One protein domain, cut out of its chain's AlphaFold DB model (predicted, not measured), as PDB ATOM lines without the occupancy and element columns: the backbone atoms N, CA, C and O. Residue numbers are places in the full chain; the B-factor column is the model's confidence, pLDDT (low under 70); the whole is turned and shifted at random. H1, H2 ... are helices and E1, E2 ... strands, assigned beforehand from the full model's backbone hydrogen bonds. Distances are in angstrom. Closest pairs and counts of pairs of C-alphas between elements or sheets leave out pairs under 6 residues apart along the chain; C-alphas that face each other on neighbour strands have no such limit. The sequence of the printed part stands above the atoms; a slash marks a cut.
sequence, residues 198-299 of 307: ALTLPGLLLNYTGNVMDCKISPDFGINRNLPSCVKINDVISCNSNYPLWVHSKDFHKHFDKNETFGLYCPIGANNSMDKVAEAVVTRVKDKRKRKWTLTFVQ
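AT A GLANCE: This is residues 198 to 299 of the 307 residues of the protein "Hypothetical protein" of Meloidogyne enterolobii (UniProt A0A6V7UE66). One antiparallel sheet of seven strands curls like a barrel that is nearly closed, folded back at E2 so that E1, E4 and E3 face E6, E7 and E8. Strand E5 and helix H2 lie outside this curl, toward the end where the E7 and E8 hairpin reaches out, and little H1 grazes the sheet. The printed part has 102 residues, with two named helices and eight named strands in the order E1 E2 H1 E3 E4 E5 H2 E6 E7 E8; the class is mixed, helices and strands. The sheet's order is E1 - E4 - E3 - E2 - E6 - E7 - E8. The whole is compact, with a radius of gyration of the C-alphas of 14.3 A, yet elongated, spanning 45 by 25 by 22 A.

IN THESE COORDINATES: Find C-alpha 198 at (-2.797, -55.323, -37.634), where E1, residues 198 to 200, begins. E2 follows at residues 212 to 218, 19.6 A long, then H1 at 223 to 226, E3 at 230 to 233, E4 at 236 to 238 and E5 at 245 to 248. H2, residues 249 to 257, begins with C-alpha 249 at (-20.527, -42.748, -24.310) and is 11.8 A long. E6, residues 262 to 268, measures 18.3 A, and E7, residues 273 to 284, measures 31.9 A and bends by 51 degrees at residue 277. E8, residues 292 to 298, runs 19.4 A to C-alpha 298 at (-2.181, -46.615, -37.919).

HOW THE PARTS SIT: Start at edge strand E1, where N 199 and O 237 of E4 are 2.8 A apart, within hydrogen-bond range. In the hairpin of E3 and E4, N 233 and O 236 are 2.8 A apart. E2, the hinge of this folded sheet, has staggered pairing: look for N 215 and O 230 of E3 at 2.9 A, then N 218 and O 263 of E6 at 2.9 A. E6, E7 and E8 form a meander, each strand the antiparallel neighbour of the one before, with N 264 and O 278 at 2.9 A and N 281 and O 296 at 2.8 A. The closest C-alphas of edge strands E1 and E8, Leu 199 and Val 298, are 7.0 A apart. H1 only grazes the sheet with residues 223 to 225. E5 pairs with no named strand; its closest C-alpha to H1 is Leu 245, 6.4 A from that of Asn 226. H2 is not on the sheet; every O i to N i+4 pair in it is within hydrogen-bond range, while H1 is too short for such a pair.

THE WHOLE: The C-alphas farthest apart, Ala 270 and Arg 289, are 47.0 A apart. The printed part has no cut, and the link from E1 to E2, 11 residues, is long. Mean pLDDT of the printed part is 75.1; 27 residues are under 70, among them 200 to 211, 269 to 272 and 286 to 291.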
ATOM      1  N   ALA A 198      -4.018 -54.546 -37.507       70.62
ATOM      2  CA  ALA A 198      -2.797 -55.323 -37.634       70.62
ATOM      3  C   ALA A 198      -1.710 -54.354 -38.101       70.62
ATOM      4  O   ALA A 198      -1.827 -53.765 -39.173       70.62
ATOM      5  N   LEU A 199      -0.696 -54.148 -37.269       72.62
ATOM      6  CA  LEU A 199       0.364 -53.175 -37.504       72.62
ATOM      7  C   LEU A 199       1.713 -53.866 -37.559       72.62
ATOM      8  O   LEU A 199       2.128 -54.493 -36.592       72.62
ATOM      9  N   THR A 200       2.415 -53.715 -38.675       69.62
ATOM     10  CA  THR A 200       3.836 -54.051 -38.778       69.62
ATOM     11  C   THR A 200       4.661 -52.861 -38.307       69.62
ATOM     12  O   THR A 200       4.546 -51.794 -38.905       69.62
ATOM     13  N   LEU A 201       5.493 -53.027 -37.277       65.81
ATOM     14  CA  LEU A 201       6.365 -51.957 -36.769       65.81
ATOM     15  C   LEU A 201       7.844 -52.308 -36.998       65.81
ATOM     16  O   LEU A 201       8.513 -52.778 -36.071       65.81
ATOM     17  N   PRO A 202       8.386 -52.100 -38.212       55.78
ATOM     18  CA  PRO A 202       9.815 -52.270 -38.441       55.78
ATOM     19  C   PRO A 202      10.591 -51.201 -37.651       55.78
ATOM     20  O   PRO A 202      10.291 -50.013 -37.748       55.78
ATOM     21  N   GLY A 203      11.569 -51.611 -36.836       56.97
ATOM     22  CA  GLY A 203      12.447 -50.700 -36.081       56.97
ATOM     23  C   GLY A 203      12.154 -50.619 -34.578       56.97
ATOM     24  O   GLY A 203      13.007 -50.969 -33.770       56.97
ATOM     25  N   LEU A 204      10.935 -50.227 -34.192       58.44
ATOM     26  CA  LEU A 204      10.530 -50.021 -32.784       58.44
ATOM     27  C   LEU A 204      10.555 -51.299 -31.932       58.44
ATOM     28  O   LEU A 204      10.726 -51.255 -30.717       58.44
ATOM     29  N   LEU A 205      10.376 -52.452 -32.576       58.88
ATOM     30  CA  LEU A 205      10.273 -53.751 -31.917       58.88
ATOM     31  C   LEU A 205      11.578 -54.559 -31.935       58.88
ATOM     32  O   LEU A 205      11.585 -55.662 -31.381       58.88
ATOM     33  N   LEU A 206      12.654 -54.027 -32.535       55.19
ATOM     34  CA  LEU A 206      13.947 -54.712 -32.699       55.19
ATOM     35  C   LEU A 206      14.605 -55.065 -31.360       55.19
ATOM     36  O   LEU A 206      15.251 -56.101 -31.249       55.19
ATOM     37  N   ASN A 207      14.391 -54.241 -30.331       58.31
ATOM     38  CA  ASN A 207      14.982 -54.451 -29.008       58.31
ATOM     39  C   ASN A 207      14.142 -55.372 -28.108       58.31
ATOM     40  O   ASN A 207      14.584 -55.732 -27.019       58.31
ATOM     41  N   TYR A 208      12.936 -55.764 -28.534       64.25
ATOM     42  CA  TYR A 208      12.090 -56.664 -27.756       64.25
ATOM     43  C   TYR A 208      12.330 -58.120 -28.151       64.25
ATOM     44  O   TYR A 208      11.886 -58.566 -29.212       64.25
ATOM     45  N   THR A 209      12.978 -58.867 -27.259       59.75
ATOM     46  CA  THR A 209      13.345 -60.281 -27.441       59.75
ATOM     47  C   THR A 209      12.230 -61.268 -27.079       59.75
ATOM     48  O   THR A 209      12.357 -62.462 -27.346       59.75
ATOM     49  N   GLY A 210      11.128 -60.800 -26.482       63.97
ATOM     50  CA  GLY A 210       9.981 -61.638 -26.139       63.97
ATOM     51  C   GLY A 210       9.121 -62.019 -27.351       63.97
ATOM     52  O   GLY A 210       8.965 -61.253 -28.303       63.97
ATOM     53  N   ASN A 211       8.494 -63.197 -27.285       65.12
ATOM     54  CA  ASN A 211       7.627 -63.711 -28.356       65.12
ATOM     55  C   ASN A 211       6.227 -63.079 -28.372       65.12
ATOM     56  O   ASN A 211       5.552 -63.113 -29.400       65.12
ATOM     57  N   VAL A 212       5.783 -62.531 -27.237       71.81
ATOM     58  CA  VAL A 212       4.466 -61.908 -27.064       71.81
ATOM     59  C   VAL A 212       4.620 -60.649 -26.226       71.81
ATOM     60  O   VAL A 212       5.366 -60.659 -25.251       71.81
ATOM     61  N   MET A 213       3.936 -59.575 -26.610       75.62
ATOM     62  CA  MET A 213       3.928 -58.283 -25.917       75.62
ATOM     63  C   MET A 213       2.479 -57.863 -25.651       75.62
ATOM     64  O   MET A 213       1.672 -57.957 -26.574       75.62
ATOM     65  N   ASP A 214       2.158 -57.417 -24.433       79.31
ATOM     66  CA  ASP A 214       0.809 -56.980 -24.037       79.31
ATOM     67  C   ASP A 214       0.659 -55.461 -24.214       79.31
ATOM     68  O   ASP A 214       1.059 -54.672 -23.357       79.31
ATOM     69  N   CYS A 215       0.113 -55.048 -25.354       81.88
ATOM     70  CA  CYS A 215      -0.139 -53.644 -25.662       81.88
ATOM     71  C   CYS A 215      -1.516 -53.194 -25.145       81.88
ATOM     72  O   CYS A 215      -2.477 -53.968 -25.106       81.88
ATOM     73  N   LYS A 216      -1.636 -51.912 -24.793       86.19
ATOM     74  CA  LYS A 216      -2.850 -51.290 -24.241       86.19
ATOM     75  C   LYS A 216      -3.281 -50.076 -25.053       86.19
ATOM     76  O   LYS A 216      -2.459 -49.361 -25.618       86.19
ATOM     77  N   ILE A 217      -4.581 -49.823 -25.076       87.25
ATOM     78  CA  ILE A 217      -5.190 -48.666 -25.731       87.25
ATOM     79  C   ILE A 217      -5.427 -47.581 -24.682       87.25
ATOM     80  O   ILE A 217      -5.934 -47.867 -23.599       87.25
ATOM     81  N   SER A 218      -5.066 -46.339 -24.991       87.00
ATOM     82  CA  SER A 218      -5.340 -45.186 -24.135       87.00
ATOM     83  C   SER A 218      -5.972 -44.050 -24.946       87.00
ATOM     84  O   SER A 218      -5.505 -43.779 -26.054       87.00
ATOM     85  N   PRO A 219      -7.001 -43.366 -24.427       84.94
ATOM     86  CA  PRO A 219      -7.679 -43.645 -23.155       84.94
ATOM     87  C   PRO A 219      -8.444 -44.980 -23.175       84.94
ATOM     88  O   PRO A 219      -8.964 -45.398 -24.207       84.94
ATOM     89  N   ASP A 220      -8.469 -45.674 -22.033       81.19
ATOM     90  CA  ASP A 220      -9.020 -47.032 -21.928       81.19
ATOM     91  C   ASP A 220     -10.544 -47.031 -22.111       81.19
ATOM     92  O   ASP A 220     -11.064 -47.802 -22.902       81.19
ATOM     93  N   PHE A 221     -11.289 -46.168 -21.410       81.81
ATOM     94  CA  PHE A 221     -12.767 -46.142 -21.410       81.81
ATOM     95  C   PHE A 221     -13.455 -47.525 -21.254       81.81
ATOM     96  O   PHE A 221     -14.629 -47.679 -21.598       81.81
ATOM     97  N   GLY A 222     -12.746 -48.533 -20.729       73.94
ATOM     98  CA  GLY A 222     -13.215 -49.917 -20.598       73.94
ATOM     99  C   GLY A 222     -12.892 -50.829 -21.791       73.94
ATOM    100  O   GLY A 222     -13.287 -51.996 -21.786       73.94
ATOM    101  N   ILE A 223     -12.164 -50.341 -22.798       81.00
ATOM    102  CA  ILE A 223     -11.732 -51.091 -23.981       81.00
ATOM    103  C   ILE A 223     -10.778 -52.220 -23.580       81.00
ATOM    104  O   ILE A 223     -10.999 -53.363 -23.974       81.00
ATOM    105  N   ASN A 224      -9.752 -51.944 -22.770       78.38
ATOM    106  CA  ASN A 224      -8.719 -52.933 -22.434       78.38
ATOM    107  C   ASN A 224      -9.228 -54.034 -21.499       78.38
ATOM    108  O   ASN A 224      -8.631 -55.105 -21.445       78.38
ATOM    109  N   ARG A 225     -10.317 -53.784 -20.760       74.38
ATOM    110  CA  ARG A 225     -10.966 -54.799 -19.912       74.38
ATOM    111  C   ARG A 225     -11.703 -55.847 -20.747       74.38
ATOM    112  O   ARG A 225     -11.745 -57.011 -20.368       74.38
ATOM    113  N   ASN A 226     -12.280 -55.418 -21.870       66.25
ATOM    114  CA  ASN A 226     -13.170 -56.231 -22.699       66.25
ATOM    115  C   ASN A 226     -12.488 -56.763 -23.969       66.25
ATOM    116  O   ASN A 226     -12.992 -57.680 -24.616       66.25
ATOM    117  N   LEU A 227     -11.341 -56.201 -24.348       70.62
ATOM    118  CA  LEU A 227     -10.523 -56.708 -25.439       70.62
ATOM    119  C   LEU A 227      -9.586 -57.804 -24.900       70.62
ATOM    120  O   LEU A 227      -8.826 -57.527 -23.972       70.62
ATOM    121  N   PRO A 228      -9.568 -59.024 -25.475       62.00
ATOM    122  CA  PRO A 228      -8.451 -59.934 -25.247       62.00
ATOM    123  C   PRO A 228      -7.210 -59.219 -25.790       62.00
ATOM    124  O   PRO A 228      -7.134 -58.999 -26.993       62.00
ATOM    125  N   SER A 229      -6.353 -58.750 -24.880       64.75
ATOM    126  CA  SER A 229      -5.175 -57.891 -25.084       64.75
ATOM    127  C   SER A 229      -4.652 -57.776 -26.520       64.75
ATOM    128  O   SER A 229      -4.441 -58.787 -27.192       64.75
ATOM    129  N   CYS A 230      -4.304 -56.561 -26.949       76.38
ATOM    130  CA  CYS A 230      -3.493 -56.386 -28.150       76.38
ATOM    131  C   CYS A 230      -2.156 -57.119 -27.992       76.38
ATOM    132  O   CYS A 230      -1.416 -56.839 -27.049       76.38
ATOM    133  N   VAL A 231      -1.828 -58.021 -28.916       76.75
ATOM    134  CA  VAL A 231      -0.612 -58.843 -28.827       76.75
ATOM    135  C   VAL A 231       0.351 -58.575 -29.971       76.75
ATOM    136  O   VAL A 231      -0.048 -58.566 -31.137       76.75
ATOM    137  N   LYS A 232       1.642 -58.427 -29.655       76.69
ATOM    138  CA  LYS A 232       2.722 -58.617 -30.637       76.69
ATOM    139  C   LYS A 232       2.897 -60.112 -30.903       76.69
ATOM    140  O   LYS A 232       3.052 -60.878 -29.959       76.69
ATOM    141  N   ILE A 233       2.923 -60.513 -32.169       74.06
ATOM    142  CA  ILE A 233       3.369 -61.830 -32.629       74.06
ATOM    143  C   ILE A 233       4.375 -61.582 -33.753       74.06
ATOM    144  O   ILE A 233       4.002 -61.115 -34.831       74.06
ATOM    145  N   ASN A 234       5.650 -61.900 -33.513       75.88
ATOM    146  CA  ASN A 234       6.761 -61.508 -34.395       75.88
ATOM    147  C   ASN A 234       6.749 -59.984 -34.630       75.88
ATOM    148  O   ASN A 234       6.580 -59.233 -33.679       75.88
ATOM    149  N   ASP A 235       6.867 -59.504 -35.867       73.88
ATOM    150  CA  ASP A 235       6.901 -58.064 -36.172       73.88
ATOM    151  C   ASP A 235       5.514 -57.414 -36.317       73.88
ATOM    152  O   ASP A 235       5.406 -56.268 -36.761       73.88
ATOM    153  N   VAL A 236       4.442 -58.135 -35.960       77.31
ATOM    154  CA  VAL A 236       3.054 -57.683 -36.123       77.31
ATOM    155  C   VAL A 236       2.377 -57.509 -34.770       77.31
ATOM    156  O   VAL A 236       2.315 -58.444 -33.976       77.31
ATOM    157  N   ILE A 237       1.792 -56.340 -34.535       80.19
ATOM    158  CA  ILE A 237       0.870 -56.086 -33.429       80.19
ATOM    159  C   ILE A 237      -0.559 -56.287 -33.916       80.19
ATOM    160  O   ILE A 237      -0.992 -55.644 -34.871       80.19
ATOM    161  N   SER A 238      -1.292 -57.172 -33.251       81.62
ATOM    162  CA  SER A 238      -2.680 -57.505 -33.549       81.62
ATOM    163  C   SER A 238      -3.598 -57.011 -32.433       81.62
ATOM    164  O   SER A 238      -3.513 -57.468 -31.294       81.62
ATOM    165  N   CYS A 239      -4.495 -56.098 -32.788       78.25
ATOM    166  CA  CYS A 239      -5.543 -55.524 -31.955       78.25
ATOM    167  C   CYS A 239      -6.886 -55.742 -32.654       78.25
ATOM    168  O   CYS A 239      -7.327 -54.887 -33.418       78.25
ATOM    169  N   ASN A 240      -7.541 -56.882 -32.430       80.69
ATOM    170  CA  ASN A 240      -8.835 -57.162 -33.051       80.69
ATOM    171  C   ASN A 240      -9.858 -57.600 -32.007       80.69
ATOM    172  O   ASN A 240      -9.680 -58.607 -31.322       80.69
ATOM    173  N   SER A 241     -10.960 -56.859 -31.913       79.38
ATOM    174  CA  SER A 241     -12.111 -57.273 -31.119       79.38
ATOM    175  C   SER A 241     -12.951 -58.268 -31.921       79.38
ATOM    176  O   SER A 241     -13.459 -57.923 -32.988       79.38
ATOM    177  N   ASN A 242     -13.160 -59.476 -31.395       68.56
ATOM    178  CA  ASN A 242     -14.049 -60.468 -32.019       68.56
ATOM    179  C   ASN A 242     -15.531 -60.045 -31.989       68.56
ATOM    180  O   ASN A 242     -16.351 -60.575 -32.736       68.56
ATOM    181  N   TYR A 243     -15.880 -59.102 -31.115       73.00
ATOM    182  CA  TYR A 243     -17.229 -58.589 -30.910       73.00
ATOM    183  C   TYR A 243     -17.185 -57.088 -30.584       73.00
ATOM    184  O   TYR A 243     -16.149 -56.597 -30.139       73.00
ATOM    185  N   PRO A 244     -18.282 -56.334 -30.801       79.25
ATOM    186  CA  PRO A 244     -18.342 -54.933 -30.400       79.25
ATOM    187  C   PRO A 244     -18.202 -54.795 -28.881       79.25
ATOM    188  O   PRO A 244     -18.972 -55.396 -28.133       79.25
ATOM    189  N   LEU A 245     -17.253 -53.976 -28.450       84.00
ATOM    190  CA  LEU A 245     -17.008 -53.627 -27.060       84.00
ATOM    191  C   LEU A 245     -17.941 -52.491 -26.649       84.00
ATOM    192  O   LEU A 245     -18.197 -51.576 -27.434       84.00
ATOM    193  N   TRP A 246     -18.449 -52.538 -25.424       81.81
ATOM    194  CA  TRP A 246     -19.230 -51.444 -24.860       81.81
ATOM    195  C   TRP A 246     -18.310 -50.497 -24.099       81.81
ATOM    196  O   TRP A 246     -17.523 -50.942 -23.266       81.81
ATOM    197  N   VAL A 247     -18.410 -49.204 -24.399       81.38
ATOM    198  CA  VAL A 247     -17.634 -48.141 -23.738       81.38
ATOM    199  C   VAL A 247     -18.548 -46.999 -23.318       81.38
ATOM    200  O   VAL A 247     -19.591 -46.779 -23.944       81.38
ATOM    201  N   HIS A 248     -18.151 -46.261 -22.282       79.00
ATOM    202  CA  HIS A 248     -18.914 -45.121 -21.782       79.00
ATOM    203  C   HIS A 248     -19.007 -44.012 -22.836       79.00
ATOM    204  O   HIS A 248     -18.007 -43.493 -23.324       79.00
ATOM    205  N   SER A 249     -20.234 -43.649 -23.195       78.19
ATOM    206  CA  SER A 249     -20.527 -42.748 -24.310       78.19
ATOM    207  C   SER A 249     -20.123 -41.303 -24.040       78.19
ATOM    208  O   SER A 249     -19.585 -40.660 -24.937       78.19
ATOM    209  N   LYS A 250     -20.359 -40.791 -22.824       78.50
ATOM    210  CA  LYS A 250     -20.078 -39.389 -22.476       78.50
ATOM    211  C   LYS A 250     -18.594 -39.066 -22.651       78.50
ATOM    212  O   LYS A 250     -18.249 -38.132 -23.370       78.50
ATOM    213  N   ASP A 251     -17.729 -39.887 -22.065       75.88
ATOM    214  CA  ASP A 251     -16.280 -39.677 -22.117       75.88
ATOM    215  C   ASP A 251     -15.706 -39.982 -23.501       75.88
ATOM    216  O   ASP A 251     -14.858 -39.240 -23.991       75.88
ATOM    217  N   PHE A 252     -16.227 -41.012 -24.176       83.00
ATOM    218  CA  PHE A 252     -15.815 -41.352 -25.535       83.00
ATOM    219  C   PHE A 252     -16.093 -40.217 -26.530       83.00
ATOM    220  O   PHE A 252     -15.199 -39.849 -27.290       83.00
ATOM    221  N   HIS A 253     -17.303 -39.642 -26.528       78.88
ATOM    222  CA  HIS A 253     -17.626 -38.526 -27.425       78.88
ATOM    223  C   HIS A 253     -16.885 -37.253 -27.018       78.88
ATOM    224  O   HIS A 253     -16.315 -36.607 -27.883       78.88
ATOM    225  N   LYS A 254     -16.769 -36.947 -25.716       78.62
ATOM    226  CA  LYS A 254     -15.972 -35.802 -25.244       78.62
ATOM    227  C   LYS A 254     -14.516 -35.870 -25.716       78.62
ATOM    228  O   LYS A 254     -13.938 -34.838 -26.040       78.62
ATOM    229  N   HIS A 255     -13.922 -37.064 -25.733       81.44
ATOM    230  CA  HIS A 255     -12.577 -37.297 -26.269       81.44
ATOM    231  C   HIS A 255     -12.538 -37.119 -27.789       81.44
ATOM    232  O   HIS A 255     -11.709 -36.385 -28.321       81.44
ATOM    233  N   PHE A 256     -13.475 -37.759 -28.486       79.25
ATOM    234  CA  PHE A 256     -13.563 -37.725 -29.942       79.25
ATOM    235  C   PHE A 256     -13.814 -36.309 -30.495       79.25
ATOM    236  O   PHE A 256     -13.141 -35.899 -31.438       79.25
ATOM    237  N   ASP A 257     -14.716 -35.538 -29.883       76.25
ATOM    238  CA  ASP A 257     -15.098 -34.184 -30.313       76.25
ATOM    239  C   ASP A 257     -13.957 -33.171 -30.142       76.25
ATOM    240  O   ASP A 257     -13.875 -32.181 -30.868       76.25
ATOM    241  N   LYS A 258     -13.020 -33.438 -29.225       77.94
ATOM    242  CA  LYS A 258     -11.785 -32.658 -29.073       77.94
ATOM    243  C   LYS A 258     -10.726 -32.973 -30.136       77.94
ATOM    244  O   LYS A 258      -9.609 -32.468 -30.045       77.94
ATOM    245  N   ASN A 259     -11.055 -33.791 -31.139       66.19
ATOM    246  CA  ASN A 259     -10.125 -34.339 -32.130       66.19
ATOM    247  C   ASN A 259      -8.951 -35.117 -31.502       66.19
ATOM    248  O   ASN A 259      -7.905 -35.282 -32.137       66.19
ATOM    249  N   GLU A 260      -9.098 -35.607 -30.268       74.12
ATOM    250  CA  GLU A 260      -8.058 -36.396 -29.614       74.12
ATOM    251  C   GLU A 260      -8.052 -37.827 -30.185       74.12
ATOM    252  O   GLU A 260      -9.093 -38.461 -30.383       74.12
ATOM    253  N   THR A 261      -6.862 -38.361 -30.481       83.00
ATOM    254  CA  THR A 261      -6.707 -39.723 -31.018       83.00
ATOM    255  C   THR A 261      -6.550 -40.741 -29.892       83.00
ATOM    256  O   THR A 261      -6.088 -40.419 -28.797       83.00
ATOM    257  N   PHE A 262      -6.921 -41.996 -30.152       86.69
ATOM    258  CA  PHE A 262      -6.588 -43.097 -29.245       86.69
ATOM    259  C   PHE A 262      -5.163 -43.558 -29.540       86.69
ATOM    260  O   PHE A 262      -4.839 -43.866 -30.682       86.69
ATOM    261  N   GLY A 263      -4.304 -43.618 -28.531       87.62
ATOM    262  CA  GLY A 263      -2.960 -44.169 -28.649       87.62
ATOM    263  C   GLY A 263      -2.937 -45.668 -28.370       87.62
ATOM    264  O   GLY A 263      -3.606 -46.147 -27.455       87.62
ATOM    265  N   LEU A 264      -2.135 -46.400 -29.137       86.44
ATOM    266  CA  LEU A 264      -1.709 -47.751 -28.790       86.44
ATOM    267  C   LEU A 264      -0.347 -47.658 -28.111       86.44
ATOM    268  O   LEU A 264       0.589 -47.110 -28.694       86.44
ATOM    269  N   TYR A 265      -0.259 -48.192 -26.902       84.81
ATOM    270  CA  TYR A 265       0.940 -48.187 -26.081       84.81
ATOM    271  C   TYR A 265       1.428 -49.610 -25.871       84.81
ATOM    272  O   TYR A 265       0.633 -50.512 -25.608       84.81
ATOM    273  N   CYS A 266       2.732 -49.812 -25.968       82.38
ATOM    274  CA  CYS A 266       3.358 -51.119 -25.870       82.38
ATOM    275  C   CYS A 266       4.607 -51.033 -24.986       82.38
ATOM    276  O   CYS A 266       5.303 -50.020 -25.045       82.38
ATOM    277  N   PRO A 267       4.918 -52.067 -24.189       78.94
ATOM    278  CA  PRO A 267       6.122 -52.076 -23.373       78.94
ATOM    279  C   PRO A 267       7.356 -52.226 -24.273       78.94
ATOM    280  O   PRO A 267       7.597 -53.299 -24.826       78.94
ATOM    281  N   ILE A 268       8.127 -51.154 -24.446       73.88
ATOM    282  CA  ILE A 268       9.363 -51.139 -25.238       73.88
ATOM    283  C   ILE A 268      10.558 -50.950 -24.289       73.88
ATOM    284  O   ILE A 268      10.488 -50.217 -23.306       73.88
ATOM    285  N   GLY A 269      11.669 -51.643 -24.569       63.56
ATOM    286  CA  GLY A 269      12.916 -51.532 -23.803       63.56
ATOM    287  C   GLY A 269      12.993 -52.405 -22.541       63.56
ATOM    288  O   GLY A 269      12.075 -53.150 -22.207       63.56
ATOM    289  N   ALA A 270      14.133 -52.335 -21.847       57.16
ATOM    290  CA  ALA A 270      14.455 -53.195 -20.699       57.16
ATOM    291  C   ALA A 270      13.661 -52.864 -19.419       57.16
ATOM    292  O   ALA A 270      13.579 -53.692 -18.515       57.16
ATOM    293  N   ASN A 271      13.058 -51.673 -19.353       64.56
ATOM    294  CA  ASN A 271      12.371 -51.169 -18.160       64.56
ATOM    295  C   ASN A 271      10.845 -51.366 -18.196       64.56
ATOM    296  O   ASN A 271      10.154 -50.858 -17.315       64.56
ATOM    297  N   ASN A 272      10.302 -52.081 -19.193       65.19
ATOM    298  CA  ASN A 272       8.856 -52.252 -19.406       65.19
ATOM    299  C   ASN A 272       8.067 -50.924 -19.492       65.19
ATOM    300  O   ASN A 272       6.881 -50.885 -19.159       65.19
ATOM    301  N   SER A 273       8.701 -49.832 -19.928       76.75
ATOM    302  CA  SER A 273       8.020 -48.553 -20.147       76.75
ATOM    303  C   SER A 273       7.037 -48.662 -21.312       76.75
ATOM    304  O   SER A 273       7.364 -49.206 -22.364       76.75
ATOM    305  N   MET A 274       5.814 -48.166 -21.108       80.75
ATOM    306  CA  MET A 274       4.754 -48.184 -22.118       80.75
ATOM    307  C   MET A 274       4.913 -46.997 -23.067       80.75
ATOM    308  O   MET A 274       4.514 -45.883 -22.731       80.75
ATOM    309  N   ASP A 275       5.424 -47.251 -24.266       81.88
ATOM    310  CA  ASP A 275       5.635 -46.227 -25.285       81.88
ATOM    311  C   ASP A 275       4.529 -46.248 -26.336       81.88
ATOM    312  O   ASP A 275       3.987 -47.300 -26.695       81.88
ATOM    313  N   LYS A 276       4.181 -45.062 -26.841       84.06
ATOM    314  CA  LYS A 276       3.167 -44.906 -27.885       84.06
ATOM    315  C   LYS A 276       3.728 -45.386 -29.222       84.06
ATOM    316  O   LYS A 276       4.704 -44.835 -29.716       84.06
ATOM    317  N   VAL A 277       3.075 -46.366 -29.837       80.75
ATOM    318  CA  VAL A 277       3.528 -46.978 -31.100       80.75
ATOM    319  C   VAL A 277       2.597 -46.744 -32.282       80.75
ATOM    320  O   VAL A 277       2.996 -46.927 -33.432       80.75
ATOM    321  N   ALA A 278       1.346 -46.364 -32.024       82.75
ATOM    322  CA  ALA A 278       0.369 -46.071 -33.066       82.75
ATOM    323  C   ALA A 278      -0.756 -45.168 -32.554       82.75
ATOM    324  O   ALA A 278      -0.940 -44.984 -31.349       82.75
ATOM    325  N   GLU A 279      -1.532 -44.632 -33.491       86.19
ATOM    326  CA  GLU A 279      -2.737 -43.854 -33.219       86.19
ATOM    327  C   GLU A 279      -3.929 -44.429 -33.973       86.19
ATOM    328  O   GLU A 279      -3.803 -44.854 -35.120       86.19
ATOM    329  N   ALA A 280      -5.102 -44.436 -33.349       85.44
ATOM    330  CA  ALA A 280      -6.327 -44.853 -33.998       85.44
ATOM    331  C   ALA A 280      -6.939 -43.713 -34.806       85.44
ATOM    332  O   ALA A 280      -7.151 -42.608 -34.305       85.44
ATOM    333  N   VAL A 281      -7.330 -44.042 -36.029       83.50
ATOM    334  CA  VAL A 281      -8.343 -43.316 -36.781       83.50
ATOM    335  C   VAL A 281      -9.700 -43.850 -36.346       83.50
ATOM    336  O   VAL A 281      -9.992 -45.041 -36.476       83.50
ATOM    337  N   VAL A 282     -10.529 -42.961 -35.810       84.44
ATOM    338  CA  VAL A 282     -11.868 -43.300 -35.331       84.44
ATOM    339  C   VAL A 282     -12.868 -43.035 -36.448       84.44
ATOM    340  O   VAL A 282     -12.967 -41.920 -36.955       84.44
ATOM    341  N   THR A 283     -13.618 -44.056 -36.855       81.81
ATOM    342  CA  THR A 283     -14.627 -43.930 -37.914       81.81
ATOM    343  C   THR A 283     -15.991 -44.383 -37.429       81.81
ATOM    344  O   THR A 283     -16.135 -45.414 -36.772       81.81
ATOM    345  N   ARG A 284     -17.031 -43.616 -37.760       78.56
ATOM    346  CA  ARG A 284     -18.412 -44.024 -37.503       78.56
ATOM    347  C   ARG A 284     -18.858 -45.011 -38.577       78.56
ATOM    348  O   ARG A 284     -18.749 -44.737 -39.773       78.56
ATOM    349  N   VAL A 285     -19.410 -46.150 -38.167       76.38
ATOM    350  CA  VAL A 285     -19.986 -47.123 -39.102       76.38
ATOM    351  C   VAL A 285     -21.219 -46.495 -39.760       76.38
ATOM    352  O   VAL A 285     -22.107 -45.998 -39.071       76.38
ATOM    353  N   LYS A 286     -21.298 -46.540 -41.098       61.00
ATOM    354  CA  LYS A 286     -22.365 -45.903 -41.907       61.00
ATOM    355  C   LYS A 286     -23.789 -46.416 -41.635       61.00
ATOM    356  O   LYS A 286     -24.749 -45.881 -42.185       61.00
ATOM    357  N   ASP A 287     -23.951 -47.438 -40.799       62.06
ATOM    358  CA  ASP A 287     -25.261 -47.919 -40.371       62.06
ATOM    359  C   ASP A 287     -25.885 -46.899 -39.407       62.06
ATOM    360  O   ASP A 287     -25.628 -46.919 -38.205       62.06
ATOM    361  N   LYS A 288     -26.713 -45.993 -39.946       49.62
ATOM    362  CA  LYS A 288     -27.359 -44.901 -39.195       49.62
ATOM    363  C   LYS A 288     -28.111 -45.383 -37.948       49.62
ATOM    364  O   LYS A 288     -28.231 -44.626 -36.991       49.62
ATOM    365  N   ARG A 289     -28.590 -46.634 -37.941       51.84
ATOM    366  CA  ARG A 289     -29.334 -47.222 -36.815       51.84
ATOM    367  C   ARG A 289     -28.428 -47.754 -35.711       51.84
ATOM    368  O   ARG A 289     -28.889 -47.991 -34.601       51.84
ATOM    369  N   LYS A 290     -27.146 -47.974 -35.997       57.06
ATOM    370  CA  LYS A 290     -26.203 -48.561 -35.051       57.06
ATOM    371  C   LYS A 290     -25.157 -47.511 -34.702       57.06
ATOM    372  O   LYS A 290     -24.293 -47.194 -35.507       57.06
ATOM    373  N   ARG A 291     -25.228 -46.993 -33.470       66.62
ATOM    374  CA  ARG A 291     -24.208 -46.140 -32.827       66.62
ATOM    375  C   ARG A 291     -22.920 -46.954 -32.610       66.62
ATOM    376  O   ARG A 291     -22.621 -47.399 -31.504       66.62
ATOM    377  N   LYS A 292     -22.249 -47.261 -33.720       80.50
ATOM    378  CA  LYS A 292     -21.072 -48.118 -33.821       80.50
ATOM    379  C   LYS A 292     -19.897 -47.312 -34.347       80.50
ATOM    380  O   LYS A 292     -20.009 -46.648 -35.378       80.50
ATOM    381  N   TRP A 293     -18.781 -47.448 -33.660       84.00
ATOM    382  CA  TRP A 293     -17.518 -46.811 -33.980       84.00
ATOM    383  C   TRP A 293     -16.463 -47.876 -34.239       84.00
ATOM    384  O   TRP A 293     -16.496 -48.942 -33.629       84.00
ATOM    385  N   THR A 294     -15.535 -47.582 -35.135       85.50
ATOM    386  CA  THR A 294     -14.384 -48.428 -35.427       85.50
ATOM    387  C   THR A 294     -13.121 -47.655 -35.086       85.50
ATOM    388  O   THR A 294     -12.930 -46.547 -35.585       85.50
ATOM    389  N   LEU A 295     -12.268 -48.242 -34.250       87.06
ATOM    390  CA  LEU A 295     -10.914 -47.768 -33.984       87.06
ATOM    391  C   LEU A 295      -9.959 -48.518 -34.911       87.06
ATOM    392  O   LEU A 295      -9.813 -49.732 -34.777       87.06
ATOM    393  N   THR A 296      -9.336 -47.807 -35.849       85.00
ATOM    394  CA  THR A 296      -8.343 -48.367 -36.773       85.00
ATOM    395  C   THR A 296      -6.968 -47.812 -36.458       85.00
ATOM    396  O   THR A 296      -6.702 -46.650 -36.747       85.00
ATOM    397  N   PHE A 297      -6.090 -48.622 -35.867       84.25
ATOM    398  CA  PHE A 297      -4.739 -48.172 -35.529       84.25
ATOM    399  C   PHE A 297      -3.853 -48.059 -36.767       84.25
ATOM    400  O   PHE A 297      -3.816 -48.963 -37.598       84.25
ATOM    401  N   VAL A 298      -3.135 -46.943 -36.860       79.19
ATOM    402  CA  VAL A 298      -2.181 -46.615 -37.919       79.19
ATOM    403  C   VAL A 298      -0.905 -46.102 -37.259       79.19
ATOM    404  O   VAL A 298      -0.949 -45.294 -36.328       79.19
ATOM    405  N   GLN A 299       0.248 -46.570 -37.730       74.25
ATOM    406  CA  GLN A 299       1.528 -46.015 -37.307       74.25
ATOM    407  C   GLN A 299       1.670 -44.618 -37.920       74.25
ATOM    408  O   GLN A 299       1.715 -44.470 -39.140       74.25
TER     409      GLN A 299